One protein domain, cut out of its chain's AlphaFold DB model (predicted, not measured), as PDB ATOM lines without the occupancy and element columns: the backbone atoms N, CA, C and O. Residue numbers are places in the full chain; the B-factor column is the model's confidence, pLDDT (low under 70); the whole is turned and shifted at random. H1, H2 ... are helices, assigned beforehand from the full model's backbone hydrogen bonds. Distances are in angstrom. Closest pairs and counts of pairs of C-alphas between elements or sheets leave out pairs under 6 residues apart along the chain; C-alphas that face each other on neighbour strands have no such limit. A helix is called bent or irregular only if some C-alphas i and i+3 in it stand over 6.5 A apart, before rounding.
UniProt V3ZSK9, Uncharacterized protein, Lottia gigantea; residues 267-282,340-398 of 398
ATOM      1  N   THR A 267     -17.745 -23.880 -32.020       75.25
ATOM      2  CA  THR A 267     -17.745 -22.575 -32.649       75.25
ATOM      3  C   THR A 267     -18.611 -22.667 -33.891       75.25
ATOM      4  O   THR A 267     -18.296 -23.412 -34.816       75.25
ATOM      5  N   ILE A 268     -19.681 -21.880 -33.926       79.69
ATOM      6  CA  ILE A 268     -20.531 -21.740 -35.101       79.69
ATOM      7  C   ILE A 268     -19.692 -21.109 -36.215       79.69
ATOM      8  O   ILE A 268     -18.994 -20.104 -36.013       79.69
ATOM      9  N   THR A 269     -19.730 -21.733 -37.390       76.50
ATOM     10  CA  THR A 269     -18.965 -21.297 -38.567       76.50
ATOM     11  C   THR A 269     -19.836 -21.066 -39.793       76.50
ATOM     12  O   THR A 269     -19.414 -20.318 -40.676       76.50
ATOM     13  N   ASP A 270     -21.032 -21.652 -39.839       82.00
ATOM     14  CA  ASP A 270     -21.971 -21.517 -40.942       82.00
ATOM     15  C   ASP A 270     -22.812 -20.235 -40.834       82.00
ATOM     16  O   ASP A 270     -23.179 -19.773 -39.752       82.00
ATOM     17  N   GLU A 271     -23.085 -19.636 -41.989       81.06
ATOM     18  CA  GLU A 271     -23.747 -18.334 -42.099       81.06
ATOM     19  C   GLU A 271     -25.239 -18.395 -41.741       81.06
ATOM     20  O   GLU A 271     -25.775 -17.455 -41.146       81.06
ATOM     21  N   ASP A 272     -25.890 -19.524 -42.019       83.81
ATOM     22  CA  ASP A 272     -27.298 -19.750 -41.691       83.81
ATOM     23  C   ASP A 272     -27.515 -19.795 -40.172       83.81
ATOM     24  O   ASP A 272     -28.425 -19.141 -39.656       83.81
ATOM     25  N   SER A 273     -26.652 -20.488 -39.421       83.56
ATOM     26  CA  SER A 273     -26.714 -20.509 -37.953       83.56
ATOM     27  C   SER A 273     -26.418 -19.145 -37.346       83.56
ATOM     28  O   SER A 273     -27.079 -18.761 -36.382       83.56
ATOM     29  N   VAL A 274     -25.482 -18.375 -37.915       83.62
ATOM     30  CA  VAL A 274     -25.258 -16.982 -37.491       83.62
ATOM     31  C   VAL A 274     -26.507 -16.136 -37.744       83.62
ATOM     32  O   VAL A 274     -26.939 -15.397 -36.863       83.62
ATOM     33  N   SER A 275     -27.137 -16.275 -38.910       84.81
ATOM     34  CA  SER A 275     -28.356 -15.535 -39.255       84.81
ATOM     35  C   SER A 275     -29.537 -15.892 -38.354       84.81
ATOM     36  O   SER A 275     -30.325 -15.019 -37.995       84.81
ATOM     37  N   ASN A 276     -29.668 -17.160 -37.965       86.12
ATOM     38  CA  ASN A 276     -30.692 -17.594 -37.019       86.12
ATOM     39  C   ASN A 276     -30.404 -17.093 -35.604       86.12
ATOM     40  O   ASN A 276     -31.324 -16.665 -34.915       86.12
ATOM     41  N   LEU A 277     -29.135 -17.065 -35.200       85.25
ATOM     42  CA  LEU A 277     -28.726 -16.531 -33.908       85.25
ATOM     43  C   LEU A 277     -29.040 -15.036 -33.763       85.25
ATOM     44  O   LEU A 277     -29.457 -14.597 -32.699       85.25
ATOM     45  N   LEU A 278     -28.888 -14.252 -34.833       81.81
ATOM     46  CA  LEU A 278     -29.253 -12.830 -34.828       81.81
ATOM     47  C   LEU A 278     -30.769 -12.587 -34.708       81.81
ATOM     48  O   LEU A 278     -31.176 -11.471 -34.395       81.81
ATOM     49  N   LYS A 279     -31.598 -13.606 -34.961       87.25
ATOM     50  CA  LYS A 279     -33.057 -13.558 -34.777       87.25
ATOM     51  C   LYS A 279     -33.494 -14.061 -33.400       87.25
ATOM     52  O   LYS A 279     -34.676 -13.959 -33.079       87.25
ATOM     53  N   ASP A 280     -32.578 -14.641 -32.631       88.06
ATOM     54  CA  ASP A 280     -32.876 -15.198 -31.317       88.06
ATOM     55  C   ASP A 280     -33.068 -14.091 -30.267       88.06
ATOM     56  O   ASP A 280     -32.584 -12.966 -30.413       88.06
ATOM     57  N   HIS A 281     -33.789 -14.406 -29.190       85.88
ATOM     58  CA  HIS A 281     -34.074 -13.460 -28.117       85.88
ATOM     59  C   HIS A 281     -33.016 -13.528 -27.010       85.88
ATOM     60  O   HIS A 281     -32.788 -14.572 -26.397       85.88
ATOM     61  N   LEU A 282     -32.422 -12.380 -26.679       87.06
ATOM     62  CA  LEU A 282     -31.494 -12.256 -25.556       87.06
ATOM     63  C   LEU A 282     -32.255 -12.093 -24.240       87.06
ATOM     64  O   LEU A 282     -33.049 -11.171 -24.074       87.06
ATOM     65  N   VAL A 340     -20.671 -19.273 -29.519       88.62
ATOM     66  CA  VAL A 340     -19.356 -18.770 -29.894       88.62
ATOM     67  C   VAL A 340     -19.256 -18.808 -31.406       88.62
ATOM     68  O   VAL A 340     -19.446 -19.851 -32.017       88.62
ATOM     69  N   VAL A 341     -18.934 -17.675 -32.019       84.44
ATOM     70  CA  VAL A 341     -18.715 -17.540 -33.461       84.44
ATOM     71  C   VAL A 341     -17.274 -17.111 -33.672       84.44
ATOM     72  O   VAL A 341     -16.828 -16.107 -33.122       84.44
ATOM     73  N   ARG A 342     -16.513 -17.882 -34.451       80.94
ATOM     74  CA  ARG A 342     -15.080 -17.645 -34.724       80.94
ATOM     75  C   ARG A 342     -14.258 -17.286 -33.468       80.94
ATOM     76  O   ARG A 342     -13.452 -16.360 -33.499       80.94
ATOM     77  N   ARG A 343     -14.442 -18.039 -32.372       82.12
ATOM     78  CA  ARG A 343     -13.795 -17.831 -31.053       82.12
ATOM     79  C   ARG A 343     -14.196 -16.548 -30.314       82.12
ATOM     80  O   ARG A 343     -13.518 -16.148 -29.373       82.12
ATOM     81  N   ILE A 344     -15.284 -15.899 -30.714       85.19
ATOM     82  CA  ILE A 344     -15.852 -14.745 -30.018       85.19
ATOM     83  C   ILE A 344     -17.229 -15.136 -29.507       85.19
ATOM     84  O   ILE A 344     -18.047 -15.678 -30.246       85.19
ATOM     85  N   ARG A 345     -17.494 -14.860 -28.232       89.31
ATOM     86  CA  ARG A 345     -18.838 -15.013 -27.678       89.31
ATOM     87  C   ARG A 345     -19.751 -13.965 -28.276       89.31
ATOM     88  O   ARG A 345     -19.417 -12.781 -28.299       89.31
ATOM     89  N   VAL A 346     -20.906 -14.406 -28.748       90.50
ATOM     90  CA  VAL A 346     -21.801 -13.529 -29.501       90.50
ATOM     91  C   VAL A 346     -22.338 -12.399 -28.629       90.50
ATOM     92  O   VAL A 346     -22.426 -11.278 -29.115       90.50
ATOM     93  N   GLY A 347     -22.605 -12.629 -27.340       92.25
ATOM     94  CA  GLY A 347     -23.050 -11.554 -26.451       92.25
ATOM     95  C   GLY A 347     -21.991 -10.472 -26.241       92.25
ATOM     96  O   GLY A 347     -22.326  -9.293 -26.298       92.25
ATOM     97  N   ASP A 348     -20.711 -10.838 -26.115       93.56
ATOM     98  CA  ASP A 348     -19.616  -9.858 -26.030       93.56
ATOM     99  C   ASP A 348     -19.518  -9.023 -27.311       93.56
ATOM    100  O   ASP A 348     -19.336  -7.806 -27.254       93.56
ATOM    101  N   PHE A 349     -19.664  -9.677 -28.469       93.12
ATOM    102  CA  PHE A 349     -19.683  -9.005 -29.764       93.12
ATOM    103  C   PHE A 349     -20.859  -8.037 -29.885       93.12
ATOM    104  O   PHE A 349     -20.644  -6.864 -30.180       93.12
ATOM    105  N   LEU A 350     -22.077  -8.515 -29.615       93.06
ATOM    106  CA  LEU A 350     -23.305  -7.729 -29.704       93.06
ATOM    107  C   LEU A 350     -23.289  -6.555 -28.729       93.06
ATOM    108  O   LEU A 350     -23.650  -5.445 -29.106       93.06
ATOM    109  N   LEU A 351     -22.847  -6.767 -27.488       94.31
ATOM    110  CA  LEU A 351     -22.740  -5.699 -26.502       94.31
ATOM    111  C   LEU A 351     -21.751  -4.632 -26.978       94.31
ATOM    112  O   LEU A 351     -22.097  -3.454 -27.028       94.31
ATOM    113  N   ALA A 352     -20.553  -5.031 -27.410       94.88
ATOM    114  CA  ALA A 352     -19.561  -4.090 -27.913       94.88
ATOM    115  C   ALA A 352     -20.063  -3.323 -29.151       94.88
ATOM    116  O   ALA A 352     -19.959  -2.093 -29.192       94.88
ATOM    117  N   SER A 353     -20.642  -4.004 -30.142       93.81
ATOM    118  CA  SER A 353     -21.147  -3.351 -31.352       93.81
ATOM    119  C   SER A 353     -22.321  -2.417 -31.060       93.81
ATOM    120  O   SER A 353     -22.357  -1.309 -31.588       93.81
ATOM    121  N   ASN A 354     -23.252  -2.821 -30.191       93.88
ATOM    122  CA  ASN A 354     -24.445  -2.034 -29.881       93.88
ATOM    123  C   ASN A 354     -24.148  -0.839 -28.980       93.88
ATOM    124  O   ASN A 354     -24.797   0.189 -29.145       93.88
ATOM    125  N   ILE A 355     -23.151  -0.911 -28.090       95.44
ATOM    126  CA  ILE A 355     -22.654   0.274 -27.371       95.44
ATOM    127  C   ILE A 355     -22.234   1.348 -28.379       95.44
ATOM    128  O   ILE A 355     -22.658   2.494 -28.254       95.44
ATOM    129  N   LEU A 356     -21.463   0.975 -29.408       91.69
ATOM    130  CA  LEU A 356     -21.062   1.922 -30.449       91.69
ATOM    131  C   LEU A 356     -22.254   2.386 -31.301       91.69
ATOM    132  O   LEU A 356     -22.421   3.588 -31.494       91.69
ATOM    133  N   ALA A 357     -23.077   1.460 -31.801       90.38
ATOM    134  CA  ALA A 357     -24.180   1.769 -32.716       90.38
ATOM    135  C   ALA A 357     -25.245   2.679 -32.078       90.38
ATOM    136  O   ALA A 357     -25.824   3.525 -32.752       90.38
ATOM    137  N   SER A 358     -25.468   2.532 -30.770       94.19
ATOM    138  CA  SER A 358     -26.379   3.370 -29.981       94.19
ATOM    139  C   SER A 358     -25.771   4.704 -29.528       94.19
ATOM    140  O   SER A 358     -26.465   5.504 -28.905       94.19
ATOM    141  N   GLY A 359     -24.483   4.957 -29.794       92.12
ATOM    142  CA  GLY A 359     -23.777   6.151 -29.315       92.12
ATOM    143  C   GLY A 359     -23.533   6.169 -27.800       92.12
ATOM    144  O   GLY A 359     -23.274   7.230 -27.227       92.12
ATOM    145  N   ASN A 360     -23.614   5.015 -27.136       95.12
ATOM    146  CA  ASN A 360     -23.380   4.892 -25.704       95.12
ATOM    147  C   ASN A 360     -21.889   4.838 -25.350       95.12
ATOM    148  O   ASN A 360     -21.021   4.464 -26.140       95.12
ATOM    149  N   ASN A 361     -21.585   5.193 -24.102       93.81
ATOM    150  CA  ASN A 361     -20.235   5.115 -23.560       93.81
ATOM    151  C   ASN A 361     -20.006   3.763 -22.865       93.81
ATOM    152  O   ASN A 361     -20.769   3.399 -21.970       93.81
ATOM    153  N   TYR A 362     -18.918   3.071 -23.221       96.06
ATOM    154  CA  TYR A 362     -18.559   1.777 -22.630       96.06
ATOM    155  C   TYR A 362     -18.516   1.817 -21.097       96.06
ATOM    156  O   TYR A 362     -19.137   0.976 -20.460       96.06
ATOM    157  N   ARG A 363     -17.866   2.820 -20.492       96.75
ATOM    158  CA  ARG A 363     -17.716   2.910 -19.031       96.75
ATOM    159  C   ARG A 363     -19.061   3.066 -18.321       96.75
ATOM    160  O   ARG A 363     -19.260   2.459 -17.275       96.75
ATOM    161  N   LYS A 364     -20.004   3.813 -18.908       96.62
ATOM    162  CA  LYS A 364     -21.373   3.927 -18.372       96.62
ATOM    163  C   LYS A 364     -22.116   2.592 -18.416       96.62
ATOM    164  O   LYS A 364     -22.777   2.235 -17.448       96.62
ATOM    165  N   ILE A 365     -21.987   1.848 -19.513       97.44
ATOM    166  CA  ILE A 365     -22.637   0.541 -19.660       97.44
ATOM    167  C   ILE A 365     -21.975  -0.513 -18.767       97.44
ATOM    168  O   ILE A 365     -22.675  -1.266 -18.103       97.44
ATOM    169  N   ALA A 366     -20.648  -0.522 -18.664       95.81
ATOM    170  CA  ALA A 366     -19.931  -1.390 -17.737       95.81
ATOM    171  C   ALA A 366     -20.349  -1.130 -16.278       95.81
ATOM    172  O   ALA A 366     -20.613  -2.075 -15.541       95.81
ATOM    173  N   MET A 367     -20.500   0.140 -15.889       96.69
ATOM    174  CA  MET A 367     -20.998   0.521 -14.563       96.69
ATOM    175  C   MET A 367     -22.450   0.070 -14.334       96.69
ATOM    176  O   MET A 367     -22.771  -0.436 -13.264       96.69
ATOM    177  N   LEU A 368     -23.320   0.182 -15.345       96.31
ATOM    178  CA  LEU A 368     -24.682  -0.357 -15.279       96.31
ATOM    179  C   LEU A 368     -24.673  -1.876 -15.033       96.31
ATOM    180  O   LEU A 368     -25.373  -2.359 -14.149       96.31
ATOM    181  N   PHE A 369     -23.859  -2.626 -15.778       95.38
ATOM    182  CA  PHE A 369     -23.714  -4.073 -15.590       95.38
ATOM    183  C   PHE A 369     -23.181  -4.417 -14.196       95.38
ATOM    184  O   PHE A 369     -23.680  -5.348 -13.568       95.38
ATOM    185  N   GLN A 370     -22.240  -3.627 -13.676       93.88
ATOM    186  CA  GLN A 370     -21.740  -3.773 -12.312       93.88
ATOM    187  C   GLN A 370     -22.848  -3.571 -11.268       93.88
ATOM    188  O   GLN A 370     -22.971  -4.387 -10.358       93.88
ATOM    189  N   PHE A 371     -23.692  -2.543 -11.408       96.62
ATOM    190  CA  PHE A 371     -24.829  -2.323 -10.503       96.62
ATOM    191  C   PHE A 371     -25.894  -3.418 -10.593       96.62
ATOM    192  O   PHE A 371     -26.542  -3.723  -9.595       96.62
ATOM    193  N   MET A 372     -26.042  -4.054 -11.756       94.62
ATOM    194  CA  MET A 372     -26.900  -5.231 -11.923       94.62
ATOM    195  C   MET A 372     -26.242  -6.537 -11.447       94.62
ATOM    196  O   MET A 372     -26.879  -7.586 -11.511       94.62
ATOM    197  N   ASN A 373     -24.988  -6.496 -10.976       92.94
ATOM    198  CA  ASN A 373     -24.179  -7.669 -10.642       92.94
ATOM    199  C   ASN A 373     -24.085  -8.677 -11.807       92.94
ATOM    200  O   ASN A 373     -24.258  -9.882 -11.637       92.94
ATOM    201  N   MET A 374     -23.841  -8.163 -13.014       92.62
ATOM    202  CA  MET A 374     -23.716  -8.938 -14.245       92.62
ATOM    203  C   MET A 374     -22.296  -8.862 -14.808       92.62
ATOM    204  O   MET A 374     -21.623  -7.834 -14.719       92.62
ATOM    205  N   GLY A 375     -21.861  -9.941 -15.459       91.56
ATOM    206  CA  GLY A 375     -20.627  -9.935 -16.241       91.56
ATOM    207  C   GLY A 375     -20.736  -8.996 -17.445       91.56
ATOM    208  O   GLY A 375     -21.721  -9.036 -18.182       91.56
ATOM    209  N   CYS A 376     -19.724  -8.156 -17.654       93.88
ATOM    210  CA  CYS A 376     -19.615  -7.269 -18.811       93.88
ATOM    211  C   CYS A 376     -18.421  -7.684 -19.676       93.88
ATOM    212  O   CYS A 376     -17.451  -8.264 -19.185       93.88
ATOM    213  N   VAL A 377     -18.470  -7.368 -20.972       94.50
ATOM    214  CA  VAL A 377     -17.294  -7.474 -21.846       94.50
ATOM    215  C   VAL A 377     -16.157  -6.607 -21.288       94.50
ATOM    216  O   VAL A 377     -16.406  -5.467 -20.913       94.50
ATOM    217  N   SER A 378     -14.928  -7.133 -21.223       92.25
ATOM    218  CA  SER A 378     -13.763  -6.382 -20.727       92.25
ATOM    219  C   SER A 378     -13.411  -5.213 -21.648       92.25
ATOM    220  O   SER A 378     -13.697  -5.247 -22.848       92.25
ATOM    221  N   GLU A 379     -12.738  -4.186 -21.123       94.00
ATOM    222  CA  GLU A 379     -12.374  -3.010 -21.924       94.00
ATOM    223  C   GLU A 379     -11.379  -3.384 -23.036       94.00
ATOM    224  O   GLU A 379     -11.475  -2.892 -24.167       94.00
ATOM    225  N   SER A 380     -10.460  -4.311 -22.751       92.38
ATOM    226  CA  SER A 380      -9.541  -4.896 -23.734       92.38
ATOM    227  C   SER A 380     -10.308  -5.555 -24.885       92.38
ATOM    228  O   SER A 380     -10.052  -5.267 -26.060       92.38
ATOM    229  N   THR A 381     -11.286  -6.404 -24.563       91.38
ATOM    230  CA  THR A 381     -12.088  -7.129 -25.549       91.38
ATOM    231  C   THR A 381     -13.022  -6.196 -26.309       91.38
ATOM    232  O   THR A 381     -13.100  -6.307 -27.532       91.38
ATOM    233  N   PHE A 382     -13.642  -5.224 -25.636       95.00
ATOM    234  CA  PHE A 382     -14.427  -4.163 -26.261       95.00
ATOM    235  C   PHE A 382     -13.597  -3.436 -27.322       95.00
ATOM    236  O   PHE A 382     -13.964  -3.429 -28.497       95.00
ATOM    237  N   ASN A 383     -12.431  -2.904 -26.946       93.50
ATOM    238  CA  ASN A 383     -11.553  -2.169 -27.856       93.50
ATOM    239  C   ASN A 383     -11.056  -3.038 -29.022       93.50
ATOM    240  O   ASN A 383     -10.970  -2.572 -30.162       93.50
ATOM    241  N   ARG A 384     -10.764  -4.319 -28.765       92.81
ATOM    242  CA  ARG A 384     -10.414  -5.292 -29.808       92.81
ATOM    243  C   ARG A 384     -11.567  -5.477 -30.796       92.81
ATOM    244  O   ARG A 384     -11.330  -5.429 -32.003       92.81
ATOM    245  N   ILE A 385     -12.800  -5.632 -30.315       92.50
ATOM    246  CA  ILE A 385     -13.975  -5.777 -31.180       92.50
ATOM    247  C   ILE A 385     -14.192  -4.509 -32.018       92.50
ATOM    248  O   ILE A 385     -14.337  -4.606 -33.239       92.50
ATOM    249  N   GLN A 386     -14.105  -3.325 -31.399       92.56
ATOM    250  CA  GLN A 386     -14.239  -2.049 -32.108       92.56
ATOM    251  C   GLN A 386     -13.237  -1.923 -33.252       92.56
ATOM    252  O   GLN A 386     -13.597  -1.586 -34.380       92.56
ATOM    253  N   LYS A 387     -11.966  -2.224 -32.972       91.75
ATOM    254  CA  LYS A 387     -10.874  -2.081 -33.934       91.75
ATOM    255  C   LYS A 387     -10.984  -3.054 -35.106       91.75
ATOM    256  O   LYS A 387     -10.684  -2.674 -36.234       91.75
ATOM    257  N   HIS A 388     -11.344  -4.307 -34.838       89.19
ATOM    258  CA  HIS A 388     -11.277  -5.370 -35.842       89.19
ATOM    259  C   HIS A 388     -12.574  -5.569 -36.625       89.19
ATOM    260  O   HIS A 388     -12.505  -6.051 -37.753       89.19
ATOM    261  N   TYR A 389     -13.725  -5.191 -36.065       89.62
ATOM    262  CA  TYR A 389     -15.025  -5.475 -36.676       89.62
ATOM    263  C   TYR A 389     -15.860  -4.216 -36.906       89.62
ATOM    264  O   TYR A 389     -16.279  -3.968 -38.034       89.62
ATOM    265  N   CYS A 390     -16.069  -3.391 -35.878       88.44
ATOM    266  CA  CYS A 390     -17.007  -2.271 -35.980       88.44
ATOM    267  C   CYS A 390     -16.449  -1.107 -36.807       88.44
ATOM    268  O   CYS A 390     -17.099  -0.643 -37.740       88.44
ATOM    269  N   SER A 391     -15.226  -0.652 -36.514       87.38
ATOM    270  CA  SER A 391     -14.611   0.469 -37.232       87.38
ATOM    271  C   SER A 391     -14.448   0.187 -38.732       87.38
ATOM    272  O   SER A 391     -14.874   1.047 -39.502       87.38
ATOM    273  N   PRO A 392     -13.930  -0.982 -39.173       86.56
ATOM    274  CA  PRO A 392     -13.857  -1.312 -40.596       86.56
ATOM    275  C   PRO A 392     -15.224  -1.338 -41.278       86.56
ATOM    276  O   PRO A 392     -15.361  -0.820 -42.384       86.56
ATOM    277  N   ALA A 393     -16.242  -1.905 -40.622       85.69
ATOM    278  CA  ALA A 393     -17.595  -1.955 -41.171       85.69
ATOM    279  C   ALA A 393     -18.155  -0.545 -41.401       85.69
ATOM    280  O   ALA A 393     -18.674  -0.271 -42.475       85.69
ATOM    281  N   ILE A 394     -17.966   0.370 -40.447       81.81
ATOM    282  CA  ILE A 394     -18.428   1.761 -40.559       81.81
ATOM    283  C   ILE A 394     -17.651   2.526 -41.634       81.81
ATOM    284  O   ILE A 394     -18.243   3.273 -42.407       81.81
ATOM    285  N   THR A 395     -16.328   2.353 -41.713       81.19
ATOM    286  CA  THR A 395     -15.521   3.050 -42.727       81.19
ATOM    287  C   THR A 395     -15.806   2.566 -44.142       81.19
ATOM    288  O   THR A 395     -15.718   3.362 -45.072       81.19
ATOM    289  N   ASN A 396     -16.145   1.283 -44.294       75.19
ATOM    290  CA  ASN A 396     -16.463   0.664 -45.580       75.19
ATOM    291  C   ASN A 396     -17.941   0.816 -45.971       75.19
ATOM    292  O   ASN A 396     -18.293   0.486 -47.095       75.19
ATOM    293  N   PHE A 397     -18.799   1.325 -45.079       66.56
ATOM    294  CA  PHE A 397     -20.206   1.637 -45.367       66.56
ATOM    295  C   PHE A 397     -20.382   2.946 -46.169       66.56
ATOM    296  O   PHE A 397     -21.487   3.473 -46.272       66.56
ATOM    297  N   ARG A 398     -19.282   3.515 -46.676       46.56
ATOM    298  CA  ARG A 398     -19.260   4.786 -47.403       46.56
ATOM    299  C   ARG A 398     -19.570   4.645 -48.878       46.56
ATOM    300  O   ARG A 398     -19.027   3.706 -49.496       46.56
TER     301      ARG A 398
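What this domain is: This is residues 267 to 282 and 340 to 398 of the 398 residues of an uncharacterized protein of Lottia gigantea (UniProt V3ZSK9). Look first at H2 in the middle: the first part of the long helix H4 crosses it steeply, H3 lies to one side, and H1 is set off from the other helices. Residues 267 to 268, at the start of the printed part, make a very short parallel pairing with residues 340 to 341 in the stretch before H2, and residues 340 to 341 also pair, antiparallel, with residues 344 to 345 of that same stretch. The 75 printed residues have four named helices, H1, H2, H3 and H4 along the chain, and no named strand; the class is all helix. The whole is only just compact, close to loose, with a radius of gyration of the C-alphas of 13.2 A and spans of 36 by 30 by 20 A.

Where its parts are: Start at Thr 267 and find C-alpha 271 at (-23.747, -18.334, -42.099), where H1 begins; it runs to residue 277. After the cut, H2 holds residues 346 to 357, 15.8 A long, and H3 residues 362 to 371, 14.3 A. H4, residues 379 to 396, spans 24.3 A and ends at C-alpha 396 at (-16.463, 0.664, -45.580). H4 has a kink of 32 degrees near residue 386 and is only just irregular: C-alphas 388 and 391 are 6.9 A apart.

How they stand to each other: Residues 348 to 353 of H2 touch residues 382 to 390 of H4, at a steep tilt of 61 degrees, the same way; the closest C-alphas, of Ala 352 and Phe 382, are 5.4 A apart. H2 and H3 only just touch, with 3 pairs of C-alphas within 8 A, and only at the corner by their tight link; the closest C-alphas are those of Ile 355 and Tyr 362, 6.4 A. H3 and H4 are close but not clearly touching. H1 is apart from H2, H3 and H4. In H1, H2 and H3 every O i to N i+4 pair is within hydrogen-bond range; in H4, 12 of 14.

The domain as a whole: The farthest C-alphas, of Asn 373 and Arg 398, are 39.1 A apart. Residues 283 to 339 are not printed; C-alphas 282 and 340 are 14.4 A apart across this cut. Residues 397 to 398 have pLDDT under 70.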